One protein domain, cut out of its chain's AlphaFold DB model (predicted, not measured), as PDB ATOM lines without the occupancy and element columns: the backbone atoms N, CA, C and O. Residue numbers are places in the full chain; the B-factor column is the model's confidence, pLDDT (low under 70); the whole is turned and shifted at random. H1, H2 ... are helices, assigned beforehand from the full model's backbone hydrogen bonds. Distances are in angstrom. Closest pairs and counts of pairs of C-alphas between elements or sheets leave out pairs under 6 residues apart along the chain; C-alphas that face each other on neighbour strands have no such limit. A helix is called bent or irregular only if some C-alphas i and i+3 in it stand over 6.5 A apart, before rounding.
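What this domain is: This is residues 5 to 130 of the 130 residues of an uncharacterized protein of Sphingobacterium sp. IITKGP-BTPF85 (UniProt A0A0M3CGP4). Begin at the longest helix, H7: it packs side by side with H6, and H6 with H5, in an up-and-down bundle of three helices whose centres make a triangle. Beside the bundle a small hairpin of H2 and H3 stands crosswise to it, H4 packs on H6 at a steep tilt, and a long loop reaches away from the bundle, its residues 30 to 35 sticking out free. The printed part has 126 residues with seven named helices, H1 to H7 in order along the chain, and no named strand; its class is all helix. It is only just compact, close to loose, with a radius of gyration of the C-alphas of 16.2 A, and elongated, spanning 53 by 33 by 22 A.

How they stand to each other: Start from H7, residues 110 to 129, which is irregular, with C-alphas 111 and 114 7.9 A apart, and has a kink of 31 degrees near residue 117. It touches the hub, H6, residues 92 to 106, at a shallow tilt of 21 degrees, opposite ways; look at the closest C-alphas, of Gln 106 and Leu 113, 5.6 A apart. On H6 find Ile 98: its C-alpha is 5.7 A from that of Ile 78 in H5, residues 71 to 86, the closest pair of these two helices, which form a hairpin at a shallow tilt of 30 degrees. H5 and H7 are near each other. H4, residues 57 to 65, touches residues 100 to 104 of H6 alone, at a steep tilt of 50 degrees; the closest C-alphas, of Glu 57 and Tyr 104, are 6.4 A apart. H3, residues 42 to 52, touches H6 only at their ends, about perpendicular at 81 degrees, with the C-alphas of Leu 50 and Ile 94 closest at 5.9 A. H2, residues 15 to 23, makes a hairpin with H3, closest at the C-alphas of Gly 16 and Asp 49, 5.5 A apart. H1, residues 5 to 8, touches no helix. In H4, H5 and H6 every O i to N i+4 pair is within hydrogen-bond range; H2 has 4 of 5, H3 5 of 7 and H7 14 of 16, while H1 is too short for such a pair.

Where its parts are: Find C-alpha 110 at (1.500, -29.179, -39.323); from there H7 runs 29.6 A to C-alpha 129 at (-15.596, -6.987, -48.950). H5 measures 22.7 A, H6 20.7 A and H3 15.8 A. H1 begins at C-alpha 5, (-34.198, -12.352, -17.544).

The domain as a whole: The C-alphas farthest apart, of Thr 34 and Leu 128, are 54.4 A apart. The printed part has no cut, and its long link is H2 to H3, 18 residues. Mean pLDDT of the printed part is 71.5; residues 5 to 52, 108 to 109 and 130 are under 70.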
ATOM      1  N   LYS A   5     -34.934 -12.646 -16.312       38.16
ATOM      2  CA  LYS A   5     -34.198 -12.352 -17.544       38.16
ATOM      3  C   LYS A   5     -32.800 -11.779 -17.231       38.16
ATOM      4  O   LYS A   5     -31.801 -12.338 -17.667       38.16
ATOM      5  N   ASP A   6     -32.729 -10.863 -16.265       38.56
ATOM      6  CA  ASP A   6     -31.503 -10.212 -15.763       38.56
ATOM      7  C   ASP A   6     -30.480 -11.125 -15.027       38.56
ATOM      8  O   ASP A   6     -29.403 -10.656 -14.640       38.56
ATOM      9  N   TYR A   7     -30.805 -12.400 -14.761       44.91
ATOM     10  CA  TYR A   7     -29.975 -13.379 -14.020       44.91
ATOM     11  C   TYR A   7     -29.149 -14.286 -14.950       44.91
ATOM     12  O   TYR A   7     -27.984 -14.565 -14.671       44.91
ATOM     13  N   VAL A   8     -29.722 -14.685 -16.090       45.56
ATOM     14  CA  VAL A   8     -29.012 -15.385 -17.179       45.56
ATOM     15  C   VAL A   8     -28.066 -14.412 -17.895       45.56
ATOM     16  O   VAL A   8     -26.926 -14.746 -18.209       45.56
ATOM     17  N   GLU A   9     -28.507 -13.159 -18.033       40.28
ATOM     18  CA  GLU A   9     -27.822 -12.055 -18.716       40.28
ATOM     19  C   GLU A   9     -26.592 -11.484 -17.962       40.28
ATOM     20  O   GLU A   9     -25.966 -10.542 -18.442       40.28
ATOM     21  N   ARG A  10     -26.179 -12.056 -16.816       48.59
ATOM     22  CA  ARG A  10     -24.952 -11.652 -16.084       48.59
ATOM     23  C   ARG A  10     -23.816 -12.687 -16.066       48.59
ATOM     24  O   ARG A  10     -22.724 -12.332 -15.627       48.59
ATOM     25  N   GLN A  11     -24.047 -13.942 -16.474       50.72
ATOM     26  CA  GLN A  11     -23.181 -15.068 -16.073       50.72
ATOM     27  C   GLN A  11     -22.366 -15.781 -17.162       50.72
ATOM     28  O   GLN A  11     -21.463 -16.528 -16.791       50.72
ATOM     29  N   ILE A  12     -22.608 -15.590 -18.463       57.62
ATOM     30  CA  ILE A  12     -21.863 -16.348 -19.487       57.62
ATOM     31  C   ILE A  12     -20.987 -15.446 -20.359       57.62
ATOM     32  O   ILE A  12     -21.461 -14.562 -21.065       57.62
ATOM     33  N   SER A  13     -19.683 -15.718 -20.275       62.19
ATOM     34  CA  SER A  13     -18.618 -15.266 -21.169       62.19
ATOM     35  C   SER A  13     -17.342 -16.087 -20.910       62.19
ATOM     36  O   SER A  13     -17.239 -16.805 -19.917       62.19
ATOM     37  N   THR A  14     -16.336 -15.912 -21.767       55.03
ATOM     38  CA  THR A  14     -15.139 -16.752 -21.956       55.03
ATOM     39  C   THR A  14     -15.476 -18.025 -22.746       55.03
ATOM     40  O   THR A  14     -15.897 -19.048 -22.212       55.03
ATOM     41  N   LEU A  15     -15.355 -17.881 -24.067       58.72
ATOM     42  CA  LEU A  15     -16.463 -17.955 -25.033       58.72
ATOM     43  C   LEU A  15     -17.517 -19.044 -24.772       58.72
ATOM     44  O   LEU A  15     -17.315 -20.219 -25.078       58.72
ATOM     45  N   GLY A  16     -18.641 -18.589 -24.205       55.97
ATOM     46  CA  GLY A  16     -19.839 -19.339 -23.824       55.97
ATOM     47  C   GLY A  16     -19.633 -20.625 -23.059       55.97
ATOM     48  O   GLY A  16     -20.388 -21.573 -23.259       55.97
ATOM     49  N   LEU A  17     -18.561 -20.635 -22.251       55.28
ATOM     50  CA  LEU A  17     -17.904 -21.768 -21.596       55.28
ATOM     51  C   LEU A  17     -17.623 -22.919 -22.562       55.28
ATOM     52  O   LEU A  17     -18.279 -23.962 -22.556       55.28
ATOM     53  N   LEU A  18     -16.660 -22.592 -23.435       61.22
ATOM     54  CA  LEU A  18     -16.354 -23.192 -24.733       61.22
ATOM     55  C   LEU A  18     -17.558 -23.904 -25.351       61.22
ATOM     56  O   LEU A  18     -17.607 -25.114 -25.560       61.22
ATOM     57  N   LEU A  19     -18.558 -23.046 -25.545       57.09
ATOM     58  CA  LEU A  19     -19.888 -23.242 -26.107       57.09
ATOM     59  C   LEU A  19     -20.641 -24.432 -25.513       57.09
ATOM     60  O   LEU A  19     -21.026 -25.390 -26.178       57.09
ATOM     61  N   ASN A  20     -20.828 -24.299 -24.198       53.75
ATOM     62  CA  ASN A  20     -21.545 -25.154 -23.266       53.75
ATOM     63  C   ASN A  20     -21.376 -26.633 -23.589       53.75
ATOM     64  O   ASN A  20     -22.314 -27.275 -24.068       53.75
ATOM     65  N   LYS A  21     -20.142 -27.090 -23.304       50.06
ATOM     66  CA  LYS A  21     -19.521 -28.424 -23.468       50.06
ATOM     67  C   LYS A  21     -18.536 -28.549 -24.622       50.06
ATOM     68  O   LYS A  21     -17.645 -29.364 -24.524       50.06
ATOM     69  N   LEU A  22     -18.719 -27.851 -25.734       65.38
ATOM     70  CA  LEU A  22     -18.934 -28.519 -27.022       65.38
ATOM     71  C   LEU A  22     -20.227 -29.362 -26.999       65.38
ATOM     72  O   LEU A  22     -20.243 -30.562 -27.287       65.38
ATOM     73  N   PHE A  23     -21.339 -28.672 -26.701       60.84
ATOM     74  CA  PHE A  23     -22.715 -29.012 -27.112       60.84
ATOM     75  C   PHE A  23     -23.578 -29.930 -26.180       60.84
ATOM     76  O   PHE A  23     -24.043 -30.997 -26.578       60.84
ATOM     77  N   SER A  24     -23.776 -29.519 -24.906       51.75
ATOM     78  CA  SER A  24     -24.588 -30.019 -23.733       51.75
ATOM     79  C   SER A  24     -26.036 -30.427 -23.980       51.75
ATOM     80  O   SER A  24     -26.691 -29.641 -24.628       51.75
ATOM     81  N   ASN A  25     -26.573 -31.526 -23.398       55.66
ATOM     82  CA  ASN A  25     -28.000 -31.958 -23.431       55.66
ATOM     83  C   ASN A  25     -28.619 -32.154 -22.006       55.66
ATOM     84  O   ASN A  25     -29.426 -33.057 -21.790       55.66
ATOM     85  N   GLY A  26     -28.213 -31.372 -20.995       39.88
ATOM     86  CA  GLY A  26     -28.607 -31.567 -19.585       39.88
ATOM     87  C   GLY A  26     -29.684 -30.596 -19.083       39.88
ATOM     88  O   GLY A  26     -29.494 -29.385 -19.143       39.88
ATOM     89  N   ARG A  27     -30.792 -31.128 -18.539       41.06
ATOM     90  CA  ARG A  27     -31.680 -30.378 -17.630       41.06
ATOM     91  C   ARG A  27     -30.962 -30.190 -16.294       41.06
ATOM     92  O   ARG A  27     -30.369 -31.140 -15.784       41.06
ATOM     93  N   PHE A  28     -31.023 -28.986 -15.734       40.69
ATOM     94  CA  PHE A  28     -30.517 -28.713 -14.393       40.69
ATOM     95  C   PHE A  28     -31.363 -29.471 -13.364       40.69
ATOM     96  O   PHE A  28     -32.578 -29.337 -13.371       40.69
ATOM     97  N   VAL A  29     -30.734 -30.210 -12.451       36.34
ATOM     98  CA  VAL A  29     -31.356 -30.554 -11.165       36.34
ATOM     99  C   VAL A  29     -30.411 -30.057 -10.085       36.34
ATOM    100  O   VAL A  29     -29.260 -30.481 -10.010       36.34
ATOM    101  N   ASN A  30     -30.885 -29.108  -9.285       35.50
ATOM    102  CA  ASN A  30     -30.225 -28.706  -8.053       35.50
ATOM    103  C   ASN A  30     -30.867 -29.505  -6.911       35.50
ATOM    104  O   ASN A  30     -32.068 -29.381  -6.694       35.50
ATOM    105  N   GLU A  31     -30.091 -30.308  -6.178       33.38
ATOM    106  CA  GLU A  31     -30.589 -31.127  -5.054       33.38
ATOM    107  C   GLU A  31     -31.074 -30.293  -3.849       33.38
ATOM    108  O   GLU A  31     -31.654 -30.846  -2.920       33.38
ATOM    109  N   ASN A  32     -30.891 -28.964  -3.869       39.25
ATOM    110  CA  ASN A  32     -31.219 -28.072  -2.751       39.25
ATOM    111  C   ASN A  32     -32.234 -26.959  -3.080       39.25
ATOM    112  O   ASN A  32     -32.348 -26.000  -2.317       39.25
ATOM    113  N   LEU A  33     -32.981 -27.057  -4.184       38.62
ATOM    114  CA  LEU A  33     -34.087 -26.138  -4.481       38.62
ATOM    115  C   LEU A  33     -35.372 -26.928  -4.704       38.62
ATOM    116  O   LEU A  33     -35.469 -27.739  -5.618       38.62
ATOM    117  N   THR A  34     -36.362 -26.685  -3.853       40.84
ATOM    118  CA  THR A  34     -37.650 -27.381  -3.871       40.84
ATOM    119  C   THR A  34     -38.584 -26.962  -5.008       40.84
ATOM    120  O   THR A  34     -39.655 -27.546  -5.105       40.84
ATOM    121  N   GLU A  35     -38.233 -26.005  -5.879       39.50
ATOM    122  CA  GLU A  35     -39.152 -25.510  -6.921       39.50
ATOM    123  C   GLU A  35     -38.430 -25.114  -8.241       39.50
ATOM    124  O   GLU A  35     -37.699 -24.128  -8.301       39.50
ATOM    125  N   GLU A  36     -38.659 -25.938  -9.276       39.47
ATOM    126  CA  GLU A  36     -38.740 -25.700 -10.740       39.47
ATOM    127  C   GLU A  36     -37.633 -24.938 -11.533       39.47
ATOM    128  O   GLU A  36     -37.616 -23.713 -11.646       39.47
ATOM    129  N   ASP A  37     -36.791 -25.745 -12.205       38.88
ATOM    130  CA  ASP A  37     -36.104 -25.639 -13.514       38.88
ATOM    131  C   ASP A  37     -35.867 -24.268 -14.217       38.88
ATOM    132  O   ASP A  37     -36.777 -23.492 -14.532       38.88
ATOM    133  N   ILE A  38     -34.611 -24.046 -14.642       42.56
ATOM    134  CA  ILE A  38     -34.183 -23.010 -15.609       42.56
ATOM    135  C   ILE A  38     -33.717 -23.694 -16.922       42.56
ATOM    136  O   ILE A  38     -32.957 -24.659 -16.861       42.56
ATOM    137  N   PHE A  39     -34.132 -23.189 -18.103       49.66
ATOM    138  CA  PHE A  39     -33.861 -23.764 -19.442       49.66
ATOM    139  C   PHE A  39     -33.248 -22.726 -20.417       49.66
ATOM    140  O   PHE A  39     -33.889 -21.717 -20.690       49.66
ATOM    141  N   CYS A  40     -32.057 -22.975 -20.984       50.34
ATOM    142  CA  CYS A  40     -31.500 -22.237 -22.139       50.34
ATOM    143  C   CYS A  40     -30.810 -23.232 -23.090       50.34
ATOM    144  O   CYS A  40     -30.149 -24.161 -22.612       50.34
ATOM    145  N   ASN A  41     -31.015 -23.091 -24.406       58.25
ATOM    146  CA  ASN A  41     -30.525 -24.041 -25.412       58.25
ATOM    147  C   ASN A  41     -29.188 -23.607 -26.049       58.25
ATOM    148  O   ASN A  41     -28.699 -22.497 -25.854       58.25
ATOM    149  N   ILE A  42     -28.559 -24.519 -26.790       59.16
ATOM    150  CA  ILE A  42     -27.197 -24.337 -27.301       59.16
ATOM    151  C   ILE A  42     -27.085 -23.251 -28.382       59.16
ATOM    152  O   ILE A  42     -26.103 -22.510 -28.401       59.16
ATOM    153  N   ASP A  43     -28.107 -23.105 -29.228       59.69
ATOM    154  CA  ASP A  43     -28.140 -22.103 -30.297       59.69
ATOM    155  C   ASP A  43     -28.264 -20.685 -29.724       59.69
ATOM    156  O   ASP A  43     -27.698 -19.731 -30.267       59.69
ATOM    157  N   GLU A  44     -28.961 -20.544 -28.592       59.31
ATOM    158  CA  GLU A  44     -29.074 -19.288 -27.846       59.31
ATOM    159  C   GLU A  44     -27.724 -18.865 -27.253       59.31
ATOM    160  O   GLU A  44     -27.341 -17.700 -27.371       59.31
ATOM    161  N   ILE A  45     -26.959 -19.808 -26.691       64.50
ATOM    162  CA  ILE A  45     -25.621 -19.549 -26.132       64.50
ATOM    163  C   ILE A  45     -24.649 -19.133 -27.236       64.50
ATOM    164  O   ILE A  45     -23.979 -18.109 -27.118       64.50
ATOM    165  N   ILE A  46     -24.608 -19.889 -28.337       63.66
ATOM    166  CA  ILE A  46     -23.730 -19.601 -29.476       63.66
ATOM    167  C   ILE A  46     -24.015 -18.197 -30.021       63.66
ATOM    168  O   ILE A  46     -23.100 -17.387 -30.152       63.66
ATOM    169  N   ASN A  47     -25.279 -17.855 -30.272       63.19
ATOM    170  CA  ASN A  47     -25.623 -16.539 -30.805       63.19
ATOM    171  C   ASN A  47     -25.289 -15.380 -29.852       63.19
ATOM    172  O   ASN A  47     -24.839 -14.325 -30.312       63.19
ATOM    173  N   LEU A  48     -25.497 -15.557 -28.543       63.41
ATOM    174  CA  LEU A  48     -25.209 -14.530 -27.537       63.41
ATOM    175  C   LEU A  48     -23.704 -14.284 -27.373       63.41
ATOM    176  O   LEU A  48     -23.275 -13.129 -27.323       63.41
ATOM    177  N   ASP A  49     -22.900 -15.342 -27.325       69.94
ATOM    178  CA  ASP A  49     -21.465 -15.245 -27.055       69.94
ATOM    179  C   ASP A  49     -20.656 -14.803 -28.274       69.94
ATOM    180  O   ASP A  49     -19.788 -13.929 -28.164       69.94
ATOM    181  N   LEU A  50     -20.978 -15.345 -29.453       64.81
ATOM    182  CA  LEU A  50     -20.275 -15.031 -30.699       64.81
ATOM    183  C   LEU A  50     -20.341 -13.544 -31.064       64.81
ATOM    184  O   LEU A  50     -19.412 -13.014 -31.673       64.81
ATOM    185  N   ARG A  51     -21.415 -12.854 -30.673       64.06
ATOM    186  CA  ARG A  51     -21.615 -11.431 -30.982       64.06
ATOM    187  C   ARG A  51     -20.955 -10.500 -29.963       64.06
ATOM    188  O   ARG A  51     -20.657  -9.352 -30.292       64.06
ATOM    189  N   ASN A  52     -20.689 -10.975 -28.744       69.69
ATOM    190  CA  ASN A  52     -20.401 -10.094 -27.610       69.69
ATOM    191  C   ASN A  52     -19.023 -10.293 -26.963       69.69
ATOM    192  O   ASN A  52     -18.516  -9.337 -26.372       69.69
ATOM    193  N   VAL A  53     -18.351 -11.435 -27.141       75.00
ATOM    194  CA  VAL A  53     -17.101 -11.761 -26.423       75.00
ATOM    195  C   VAL A  53     -15.901 -11.873 -27.372       75.00
ATOM    196  O   VAL A  53     -16.040 -12.336 -28.499       75.00
ATOM    197  N   MET A  54     -14.716 -11.439 -26.919       80.94
ATOM    198  CA  MET A  54     -13.448 -11.640 -27.638       80.94
ATOM    199  C   MET A  54     -12.707 -12.880 -27.126       80.94
ATOM    200  O   MET A  54     -12.492 -13.026 -25.921       80.94
ATOM    201  N   VAL A  55     -12.280 -13.740 -28.049       85.94
ATOM    202  CA  VAL A  55     -11.366 -14.859 -27.791       85.94
ATOM    203  C   VAL A  55      -9.929 -14.349 -27.828       85.94
ATOM    204  O   VAL A  55      -9.571 -13.534 -28.674       85.94
ATOM    205  N   THR A  56      -9.088 -14.839 -26.918       88.81
ATOM    206  CA  THR A  56      -7.653 -14.519 -26.878       88.81
ATOM    207  C   THR A  56      -6.811 -15.792 -26.879       88.81
ATOM    208  O   THR A  56      -7.257 -16.847 -26.435       88.81
ATOM    209  N   GLU A  57      -5.561 -15.707 -27.330       89.81
ATOM    210  CA  GLU A  57      -4.629 -16.845 -27.275       89.81
ATOM    211  C   GLU A  57      -4.346 -17.299 -25.835       89.81
ATOM    212  O   GLU A  57      -4.241 -18.495 -25.557       89.81
ATOM    213  N   ALA A  58      -4.272 -16.347 -24.895       88.31
ATOM    214  CA  ALA A  58      -4.091 -16.629 -23.472       88.31
ATOM    215  C   ALA A  58      -5.247 -17.468 -22.912       88.31
ATOM    216  O   ALA A  58      -5.032 -18.390 -22.123       88.31
ATOM    217  N   LEU A  59      -6.470 -17.181 -23.366       85.12
ATOM    218  CA  LEU A  59      -7.640 -17.969 -23.027       85.12
ATOM    219  C   LEU A  59      -7.524 -19.409 -23.549       85.12
ATOM    220  O   LEU A  59      -7.649 -20.353 -22.769       85.12
ATOM    221  N   LEU A  60      -7.257 -19.579 -24.846       87.81
ATOM    222  CA  LEU A  60      -7.146 -20.905 -25.468       87.81
ATOM    223  C   LEU A  60      -6.058 -21.750 -24.793       87.81
ATOM    224  O   LEU A  60      -6.287 -22.911 -24.455       87.81
ATOM    225  N   SER A  61      -4.916 -21.126 -24.495       89.12
ATOM    226  CA  SER A  61      -3.806 -21.763 -23.781       89.12
ATOM    227  C   SER A  61      -4.201 -22.229 -22.385       89.12
ATOM    228  O   SER A  61      -3.862 -23.340 -21.992       89.12
ATOM    229  N   SER A  62      -4.940 -21.408 -21.635       85.62
ATOM    230  CA  SER A  62      -5.429 -21.780 -20.304       85.62
ATOM    231  C   SER A  62      -6.305 -23.039 -20.351       85.62
ATOM    232  O   SER A  62      -6.107 -23.952 -19.553       85.62
ATOM    233  N   PHE A  63      -7.213 -23.129 -21.330       83.00
ATOM    234  CA  PHE A  63      -8.144 -24.256 -21.477       83.00
ATOM    235  C   PHE A  63      -7.468 -25.546 -21.958       83.00
ATOM    236  O   PHE A  63      -7.847 -26.636 -21.533       83.00
ATOM    237  N   ILE A  64      -6.462 -25.441 -22.829       85.88
ATOM    238  CA  ILE A  64      -5.665 -26.604 -23.241       85.88
ATOM    239  C   ILE A  64      -4.800 -27.095 -22.082       85.88
ATOM    240  O   ILE A  64      -4.769 -28.292 -21.802       85.88
ATOM    241  N   ASN A  65      -4.123 -26.184 -21.379       85.88
ATOM    242  CA  ASN A  65      -3.229 -26.545 -20.278       85.88
ATOM    243  C   ASN A  65      -3.975 -27.179 -19.096       85.88
ATOM    244  O   ASN A  65      -3.407 -28.006 -18.389       85.88
ATOM    245  N   SER A  66      -5.244 -26.820 -18.887       81.25
ATOM    246  CA  SER A  66      -6.114 -27.461 -17.896       81.25
ATOM    247  C   SER A  66      -6.741 -28.776 -18.380       81.25
ATOM    248  O   SER A  66      -7.450 -29.424 -17.610       81.25
ATOM    249  N   GLY A  67      -6.502 -29.181 -19.634       79.00
ATOM    250  CA  GLY A  67      -7.075 -30.385 -20.241       79.00
ATOM    251  C   GLY A  67      -8.577 -30.294 -20.515       79.00
ATOM    252  O   GLY A  67      -9.216 -31.318 -20.741       79.00
ATOM    253  N   MET A  68      -9.158 -29.091 -20.473       74.81
ATOM    254  CA  MET A  68     -10.595 -28.894 -20.672       74.81
ATOM    255  C   MET A  68     -11.012 -29.054 -22.135       74.81
ATOM    256  O   MET A  68     -12.146 -29.443 -22.393       74.81
ATOM    257  N   ILE A  69     -10.104 -28.768 -23.070       80.00
ATOM    258  CA  ILE A  69     -10.288 -28.937 -24.516       80.00
ATOM    259  C   ILE A  69      -8.995 -29.422 -25.166       80.00
ATOM    260  O   ILE A  69      -7.907 -29.274 -24.606       80.00
ATOM    261  N   ASN A  70      -9.106 -29.918 -26.394       86.19
ATOM    262  CA  ASN A  70      -7.965 -30.142 -27.280       86.19
ATOM    263  C   ASN A  70      -8.062 -29.275 -28.556       86.19
ATOM    264  O   ASN A  70      -8.962 -28.452 -28.720       86.19
ATOM    265  N   ARG A  71      -7.104 -29.447 -29.472       85.69
ATOM    266  CA  ARG A  71      -7.021 -28.673 -30.723       85.69
ATOM    267  C   ARG A  71      -8.145 -29.012 -31.708       85.69
ATOM    268  O   ARG A  71      -8.652 -28.105 -32.367       85.69
ATOM    269  N   ASP A  72      -8.590 -30.268 -31.754       87.31
ATOM    270  CA  ASP A  72      -9.742 -30.673 -32.570       87.31
ATOM    271  C   ASP A  72     -11.028 -29.974 -32.121       87.31
ATOM    272  O   ASP A  72     -11.884 -29.635 -32.938       87.31
ATOM    273  N   ASP A  73     -11.175 -29.718 -30.823       84.38
ATOM    274  CA  ASP A  73     -12.333 -29.010 -30.288       84.38
ATOM    275  C   ASP A  73     -12.358 -27.537 -30.722       84.38
ATOM    276  O   ASP A  73     -13.410 -27.018 -31.105       84.38
ATOM    277  N   ILE A  74     -11.194 -26.884 -30.778       86.56
ATOM    278  CA  ILE A  74     -11.065 -25.526 -31.327       86.56
ATOM    279  C   ILE A  74     -11.424 -25.517 -32.825       86.56
ATOM    280  O   ILE A  74     -12.151 -24.628 -33.277       86.56
ATOM    281  N   LEU A  75     -11.004 -26.527 -33.598       86.94
ATOM    282  CA  LEU A  75     -11.383 -26.658 -35.016       86.94
ATOM    283  C   LEU A  75     -12.892 -26.803 -35.221       86.94
ATOM    284  O   LEU A  75     -13.454 -26.213 -36.150       86.94
ATOM    285  N   LYS A  76     -13.575 -27.555 -34.353       83.94
ATOM    286  CA  LYS A  76     -15.042 -27.679 -34.399       83.94
ATOM    287  C   LYS A  76     -15.724 -26.337 -34.145       83.94
ATOM    288  O   LYS A  76     -16.659 -25.992 -34.865       83.94
ATOM    289  N   ILE A  77     -15.237 -25.557 -33.179       83.06
ATOM    290  CA  ILE A  77     -15.772 -24.216 -32.894       83.06
ATOM    291  C   ILE A  77     -15.580 -23.293 -34.096       83.06
ATOM    292  O   ILE A  77     -16.539 -22.650 -34.525       83.06
ATOM    293  N   ILE A  78     -14.381 -23.281 -34.689       87.19
ATOM    294  CA  ILE A  78     -14.112 -22.528 -35.921       87.19
ATOM    295  C   ILE A  78     -15.106 -22.923 -37.018       87.19
ATOM    296  O   ILE A  78     -15.668 -22.052 -37.677       87.19
ATOM    297  N   THR A  79     -15.354 -24.221 -37.196       85.12
ATOM    298  CA  THR A  79     -16.277 -24.729 -38.220       85.12
ATOM    299  C   THR A  79     -17.698 -24.202 -38.008       85.12
ATOM    300  O   THR A  79     -18.306 -23.694 -38.945       85.12
ATOM    301  N   ILE A  80     -18.212 -24.241 -36.776       79.38
ATOM    302  CA  ILE A  80     -19.554 -23.730 -36.447       79.38
ATOM    303  C   ILE A  80     -19.648 -22.221 -36.675       79.38
ATOM    304  O   ILE A  80     -20.614 -21.735 -37.264       79.38
ATOM    305  N   MET A  81     -18.623 -21.471 -36.270       82.25
ATOM    306  CA  MET A  81     -18.573 -20.029 -36.512       82.25
ATOM    307  C   MET A  81     -18.542 -19.710 -38.008       82.25
ATOM    308  O   MET A  81     -19.227 -18.792 -38.454       82.25
ATOM    309  N   MET A  82     -17.813 -20.499 -38.802       85.38
ATOM    310  CA  MET A  82     -17.805 -20.374 -40.260       85.38
ATOM    311  C   MET A  82     -19.175 -20.676 -40.884       85.38
ATOM    312  O   MET A  82     -19.552 -19.994 -41.832       85.38
ATOM    313  N   MET A  83     -19.949 -21.622 -40.341       82.06
ATOM    314  CA  MET A  83     -21.325 -21.875 -40.797       82.06
ATOM    315  C   MET A  83     -22.255 -20.685 -40.510       82.06
ATOM    316  O   MET A  83     -23.034 -20.297 -41.376       82.06
ATOM    317  N   SER A  84     -22.150 -20.063 -39.330       77.69
ATOM    318  CA  SER A  84     -22.897 -18.834 -39.002       77.69
ATOM    319  C   SER A  84     -22.538 -17.688 -39.966       77.69
ATOM    320  O   SER A  84     -23.420 -17.019 -40.504       77.69
ATOM    321  N   VAL A  85     -21.249 -17.536 -40.302       83.62
ATOM    322  CA  VAL A  85     -20.778 -16.578 -41.322       83.62
ATOM    323  C   VAL A  85     -21.373 -16.867 -42.706       83.62
ATOM    324  O   VAL A  85     -21.827 -15.942 -43.376       83.62
ATOM    325  N   GLU A  86     -21.403 -18.128 -43.141       83.44
ATOM    326  CA  GLU A  86     -21.979 -18.529 -44.435       83.44
ATOM    327  C   GLU A  86     -23.495 -18.309 -44.512       83.44
ATOM    328  O   GLU A  86     -24.015 -18.001 -45.584       83.44
ATOM    329  N   ASN A  87     -24.184 -18.376 -43.373       79.44
ATOM    330  CA  ASN A  87     -25.606 -18.053 -43.246       79.44
ATOM    331  C   ASN A  87     -25.885 -16.539 -43.143       79.44
ATOM    332  O   ASN A  87     -27.030 -16.137 -42.947       79.44
ATOM    333  N   GLY A  88     -24.861 -15.694 -43.302       76.81
ATOM    334  CA  GLY A  88     -24.995 -14.236 -43.339       76.81
ATOM    335  C   GLY A  88     -24.938 -13.547 -41.975       76.81
ATOM    336  O   GLY A  88     -25.152 -12.341 -41.893       76.81
ATOM    337  N   GLU A  89     -24.605 -14.263 -40.901       73.31
ATOM    338  CA  GLU A  89     -24.505 -13.709 -39.541       73.31
ATOM    339  C   GLU A  89     -23.090 -13.185 -39.229       73.31
ATOM    340  O   GLU A  89     -22.624 -13.202 -38.089       73.31
ATOM    341  N   SER A  90     -22.368 -12.719 -40.250       73.31
ATOM    342  CA  SER A  90     -20.981 -12.283 -40.117       73.31
ATOM    343  C   SER A  90     -20.879 -10.921 -39.425       73.31
ATOM    344  O   SER A  90     -21.321  -9.908 -39.964       73.31
ATOM    345  N   SER A  91     -20.224 -10.881 -38.265       81.38
ATOM    346  CA  SER A  91     -19.750  -9.638 -37.643       81.38
ATOM    347  C   SER A  91     -18.222  -9.608 -37.629       81.38
ATOM    348  O   SER A  91     -17.588 -10.664 -37.610       81.38
ATOM    349  N   SER A  92     -17.618  -8.415 -37.596       81.38
ATOM    350  CA  SER A  92     -16.159  -8.275 -37.459       81.38
ATOM    351  C   SER A  92     -15.628  -9.063 -36.262       81.38
ATOM    352  O   SER A  92     -14.640  -9.769 -36.386       81.38
ATOM    353  N   LYS A  93     -16.366  -9.064 -35.147       83.69
ATOM    354  CA  LYS A  93     -16.019  -9.807 -33.931       83.69
ATOM    355  C   LYS A  93     -15.981 -11.326 -34.130       83.69
ATOM    356  O   LYS A  93     -15.074 -11.989 -33.638       83.69
ATOM    357  N   ILE A  94     -16.941 -11.881 -34.872       83.62
ATOM    358  CA  ILE A  94     -16.970 -13.311 -35.224       83.62
ATOM    359  C   ILE A  94     -15.757 -13.663 -36.082       83.62
ATOM    360  O   ILE A  94     -15.076 -14.652 -35.820       83.62
ATOM    361  N   LEU A  95     -15.474 -12.829 -37.082       88.31
ATOM    362  CA  LEU A  95     -14.350 -13.009 -37.995       88.31
ATOM    363  C   LEU A  95     -13.010 -12.905 -37.246       88.31
ATOM    364  O   LEU A  95     -12.145 -13.759 -37.433       88.31
ATOM    365  N   ASP A  96     -12.872 -11.949 -36.328       89.06
ATOM    366  CA  ASP A  96     -11.693 -11.790 -35.471       89.06
ATOM    367  C   ASP A  96     -11.486 -13.002 -34.555       89.06
ATOM    368  O   ASP A  96     -10.384 -13.546 -34.481       89.06
ATOM    369  N   ASN A  97     -12.551 -13.493 -33.913       88.00
ATOM    370  CA  ASN A  97     -12.490 -14.693 -33.078       88.00
ATOM    371  C   ASN A  97     -12.058 -15.932 -33.882       88.00
ATOM    372  O   ASN A  97     -11.231 -16.712 -33.403       88.00
ATOM    373  N   ILE A  98     -12.568 -16.098 -35.112       90.31
ATOM    374  CA  ILE A  98     -12.129 -17.172 -36.017       90.31
ATOM    375  C   ILE A  98     -10.635 -17.039 -36.309       90.31
ATOM    376  O   ILE A  98      -9.911 -18.030 -36.226       90.31
ATOM    377  N   LEU A  99     -10.156 -15.831 -36.623       92.50
ATOM    378  CA  LEU A  99      -8.742 -15.599 -36.919       92.50
ATOM    379  C   LEU A  99      -7.843 -15.916 -35.725       92.50
ATOM    380  O   LEU A  99      -6.821 -16.572 -35.913       92.50
ATOM    381  N   VAL A 100      -8.216 -15.499 -34.511       91.88
ATOM    382  CA  VAL A 100      -7.441 -15.799 -33.296       91.88
ATOM    383  C   VAL A 100      -7.315 -17.309 -33.094       91.88
ATOM    384  O   VAL A 100      -6.203 -17.813 -32.947       91.88
ATOM    385  N   MET A 101      -8.423 -18.052 -33.145       91.00
ATOM    386  CA  MET A 101      -8.395 -19.509 -32.963       91.00
ATOM    387  C   MET A 101      -7.647 -20.232 -34.089       91.00
ATOM    388  O   MET A 101      -6.921 -21.191 -33.839       91.00
ATOM    389  N   ALA A 102      -7.804 -19.766 -35.330       92.12
ATOM    390  CA  ALA A 102      -7.134 -20.344 -36.487       92.12
ATOM    391  C   ALA A 102      -5.615 -20.147 -36.406       92.12
ATOM    392  O   ALA A 102      -4.868 -21.113 -36.540       92.12
ATOM    393  N   ASN A 103      -5.157 -18.928 -36.111       90.38
ATOM    394  CA  ASN A 103      -3.734 -18.636 -35.920       90.38
ATOM    395  C   ASN A 103      -3.146 -19.433 -34.749       90.38
ATOM    396  O   ASN A 103      -2.028 -19.933 -34.855       90.38
ATOM    397  N   TYR A 104      -3.916 -19.590 -33.669       90.19
ATOM    398  CA  TYR A 104      -3.511 -20.373 -32.506       90.19
ATOM    399  C   TYR A 104      -3.254 -21.849 -32.848       90.19
ATOM    400  O   TYR A 104      -2.268 -22.418 -32.402       90.19
ATOM    401  N   ILE A 105      -4.104 -22.474 -33.670       88.12
ATOM    402  CA  ILE A 105      -3.874 -23.858 -34.122       88.12
ATOM    403  C   ILE A 105      -2.718 -23.928 -35.130       88.12
ATOM    404  O   ILE A 105      -1.943 -24.885 -35.121       88.12
ATOM    405  N   GLN A 106      -2.594 -22.926 -36.008       84.44
ATOM    406  CA  GLN A 106      -1.585 -22.912 -37.069       84.44
ATOM    407  C   GLN A 106      -0.150 -22.921 -36.534       84.44
ATOM    408  O   GLN A 106       0.735 -23.486 -37.174       84.44
ATOM    409  N   SER A 107       0.093 -22.262 -35.401       76.62
ATOM    410  CA  SER A 107       1.434 -22.102 -34.833       76.62
ATOM    411  C   SER A 107       2.003 -23.385 -34.218       76.62
ATOM    412  O   SER A 107       3.192 -23.427 -33.916       76.62
ATOM    413  N   ASP A 108       1.176 -24.416 -34.050       68.56
ATOM    414  CA  ASP A 108       1.441 -25.506 -33.111       68.56
ATOM    415  C   ASP A 108       1.442 -26.903 -33.760       68.56
ATOM    416  O   ASP A 108       2.010 -27.842 -33.208       68.56
ATOM    417  N   SER A 109       0.835 -27.074 -34.944       67.81
ATOM    418  CA  SER A 109       0.824 -28.370 -35.640       67.81
ATOM    419  C   SER A 109       0.735 -28.255 -37.164       67.81
ATOM    420  O   SER A 109      -0.113 -27.543 -37.707       67.81
ATOM    421  N   GLU A 110       1.565 -29.040 -37.863       75.00
ATOM    422  CA  GLU A 110       1.500 -29.179 -39.323       75.00
ATOM    423  C   GLU A 110       0.222 -29.879 -39.804       75.00
ATOM    424  O   GLU A 110      -0.212 -29.672 -40.938       75.00
ATOM    425  N   GLU A 111      -0.412 -30.661 -38.931       77.44
ATOM    426  CA  GLU A 111      -1.591 -31.476 -39.233       77.44
ATOM    427  C   GLU A 111      -2.765 -30.647 -39.770       77.44
ATOM    428  O   GLU A 111      -3.496 -31.078 -40.662       77.44
ATOM    429  N   TYR A 112      -2.916 -29.415 -39.278       75.62
ATOM    430  CA  TYR A 112      -4.050 -28.552 -39.608       75.62
ATOM    431  C   TYR A 112      -3.692 -27.397 -40.550       75.62
ATOM    432  O   TYR A 112      -4.584 -26.642 -40.951       75.62
ATOM    433  N   LEU A 113      -2.414 -27.266 -40.943       78.81
ATOM    434  CA  LEU A 113      -1.880 -26.120 -41.697       78.81
ATOM    435  C   LEU A 113      -2.705 -25.789 -42.941       78.81
ATOM    436  O   LEU A 113      -3.061 -24.631 -43.158       78.81
ATOM    437  N   PHE A 114      -3.019 -26.796 -43.757       81.75
ATOM    438  CA  PHE A 114      -3.724 -26.585 -45.021       81.75
ATOM    439  C   PHE A 114      -5.164 -26.090 -44.812       81.75
ATOM    440  O   PHE A 114      -5.567 -25.083 -45.398       81.75
ATOM    441  N   ASN A 115      -5.927 -26.749 -43.936       82.25
ATOM    442  CA  ASN A 115      -7.325 -26.397 -43.670       82.25
ATOM    443  C   ASN A 115      -7.441 -25.020 -43.003       82.25
ATOM    444  O   ASN A 115      -8.261 -24.195 -43.411       82.25
ATOM    445  N   ILE A 116      -6.571 -24.737 -42.032       87.69
ATOM    446  CA  ILE A 116      -6.507 -23.440 -41.359       87.69
ATOM    447  C   ILE A 116      -6.117 -22.320 -42.329       87.69
ATOM    448  O   ILE A 116      -6.726 -21.249 -42.306       87.69
ATOM    449  N   HIS A 117      -5.171 -22.570 -43.240       86.38
ATOM    450  CA  HIS A 117      -4.795 -21.591 -44.260       86.38
ATOM    451  C   HIS A 117      -5.988 -21.183 -45.138       86.38
ATOM    452  O   HIS A 117      -6.181 -19.994 -45.413       86.38
ATOM    453  N   ILE A 118      -6.818 -22.150 -45.546       87.50
ATOM    454  CA  ILE A 118      -8.036 -21.885 -46.324       87.50
ATOM    455  C   ILE A 118      -9.019 -21.026 -45.519       87.50
ATOM    456  O   ILE A 118      -9.529 -20.035 -46.048       87.50
ATOM    457  N   ILE A 119      -9.252 -21.366 -44.246       89.81
ATOM    458  CA  ILE A 119     -10.161 -20.630 -43.356       89.81
ATOM    459  C   ILE A 119      -9.703 -19.176 -43.196       89.81
ATOM    460  O   ILE A 119     -10.481 -18.256 -43.454       89.81
ATOM    461  N   ILE A 120      -8.428 -18.950 -42.864       90.56
ATOM    462  CA  ILE A 120      -7.861 -17.603 -42.697       90.56
ATOM    463  C   ILE A 120      -8.016 -16.785 -43.982       90.56
ATOM    464  O   ILE A 120      -8.430 -15.624 -43.936       90.56
ATOM    465  N   LYS A 121      -7.700 -17.376 -45.142       90.19
ATOM    466  CA  LYS A 121      -7.819 -16.690 -46.435       90.19
ATOM    467  C   LYS A 121      -9.266 -16.289 -46.729       90.19
ATOM    468  O   LYS A 121      -9.500 -15.171 -47.185       90.19
ATOM    469  N   LYS A 122     -10.224 -17.175 -46.442       89.88
ATOM    470  CA  LYS A 122     -11.657 -16.914 -46.631       89.88
ATOM    471  C   LYS A 122     -12.154 -15.797 -45.714       89.88
ATOM    472  O   LYS A 122     -12.781 -14.861 -46.198       89.88
ATOM    473  N   VAL A 123     -11.817 -15.841 -44.425       90.19
ATOM    474  CA  VAL A 123     -12.209 -14.803 -43.456       90.19
ATOM    475  C   VAL A 123     -11.637 -13.436 -43.832       90.19
ATOM    476  O   VAL A 123     -12.367 -12.446 -43.839       90.19
ATOM    477  N   LYS A 124     -10.359 -13.377 -44.227       88.50
ATOM    478  CA  LYS A 124      -9.732 -12.132 -44.696       88.50
ATOM    479  C   LYS A 124     -10.416 -11.557 -45.932       88.50
ATOM    480  O   LYS A 124     -10.555 -10.346 -46.022       88.50
ATOM    481  N   LEU A 125     -10.845 -12.401 -46.870       88.44
ATOM    482  CA  LEU A 125     -11.586 -11.938 -48.041       88.44
ATOM    483  C   LEU A 125     -12.914 -11.287 -47.634       88.44
ATOM    484  O   LEU A 125     -13.214 -10.202 -48.116       88.44
ATOM    485  N   ILE A 126     -13.658 -11.912 -46.714       87.62
ATOM    486  CA  ILE A 126     -14.939 -11.388 -46.212       87.62
ATOM    487  C   ILE A 126     -14.747 -10.029 -45.526       87.62
ATOM    488  O   ILE A 126     -15.513  -9.102 -45.778       87.62
ATOM    489  N   LEU A 127     -13.695  -9.887 -44.713       83.56
ATOM    490  CA  LEU A 127     -13.336  -8.621 -44.061       83.56
ATOM    491  C   LEU A 127     -12.950  -7.505 -45.043       83.56
ATOM    492  O   LEU A 127     -13.047  -6.342 -44.684       83.56
ATOM    493  N   LEU A 128     -12.475  -7.838 -46.247       82.69
ATOM    494  CA  LEU A 128     -12.127  -6.851 -47.278       82.69
ATOM    495  C   LEU A 128     -13.334  -6.417 -48.117       82.69
ATOM    496  O   LEU A 128     -13.278  -5.379 -48.773       82.69
ATOM    497  N   THR A 129     -14.381  -7.241 -48.164       78.81
ATOM    498  CA  THR A 129     -15.596  -6.987 -48.950       78.81
ATOM    499  C   THR A 129     -16.712  -6.298 -48.163       78.81
ATOM    500  O   THR A 129     -17.642  -5.797 -48.791       78.81
ATOM    501  N   ASN A 130     -16.621  -6.285 -46.829       63.25
ATOM    502  CA  ASN A 130     -17.520  -5.580 -45.907       63.25
ATOM    503  C   ASN A 130     -16.892  -4.269 -45.430       63.25
ATOM    504  O   ASN A 130     -17.660  -3.308 -45.207       63.25
TER     505      ASN A 130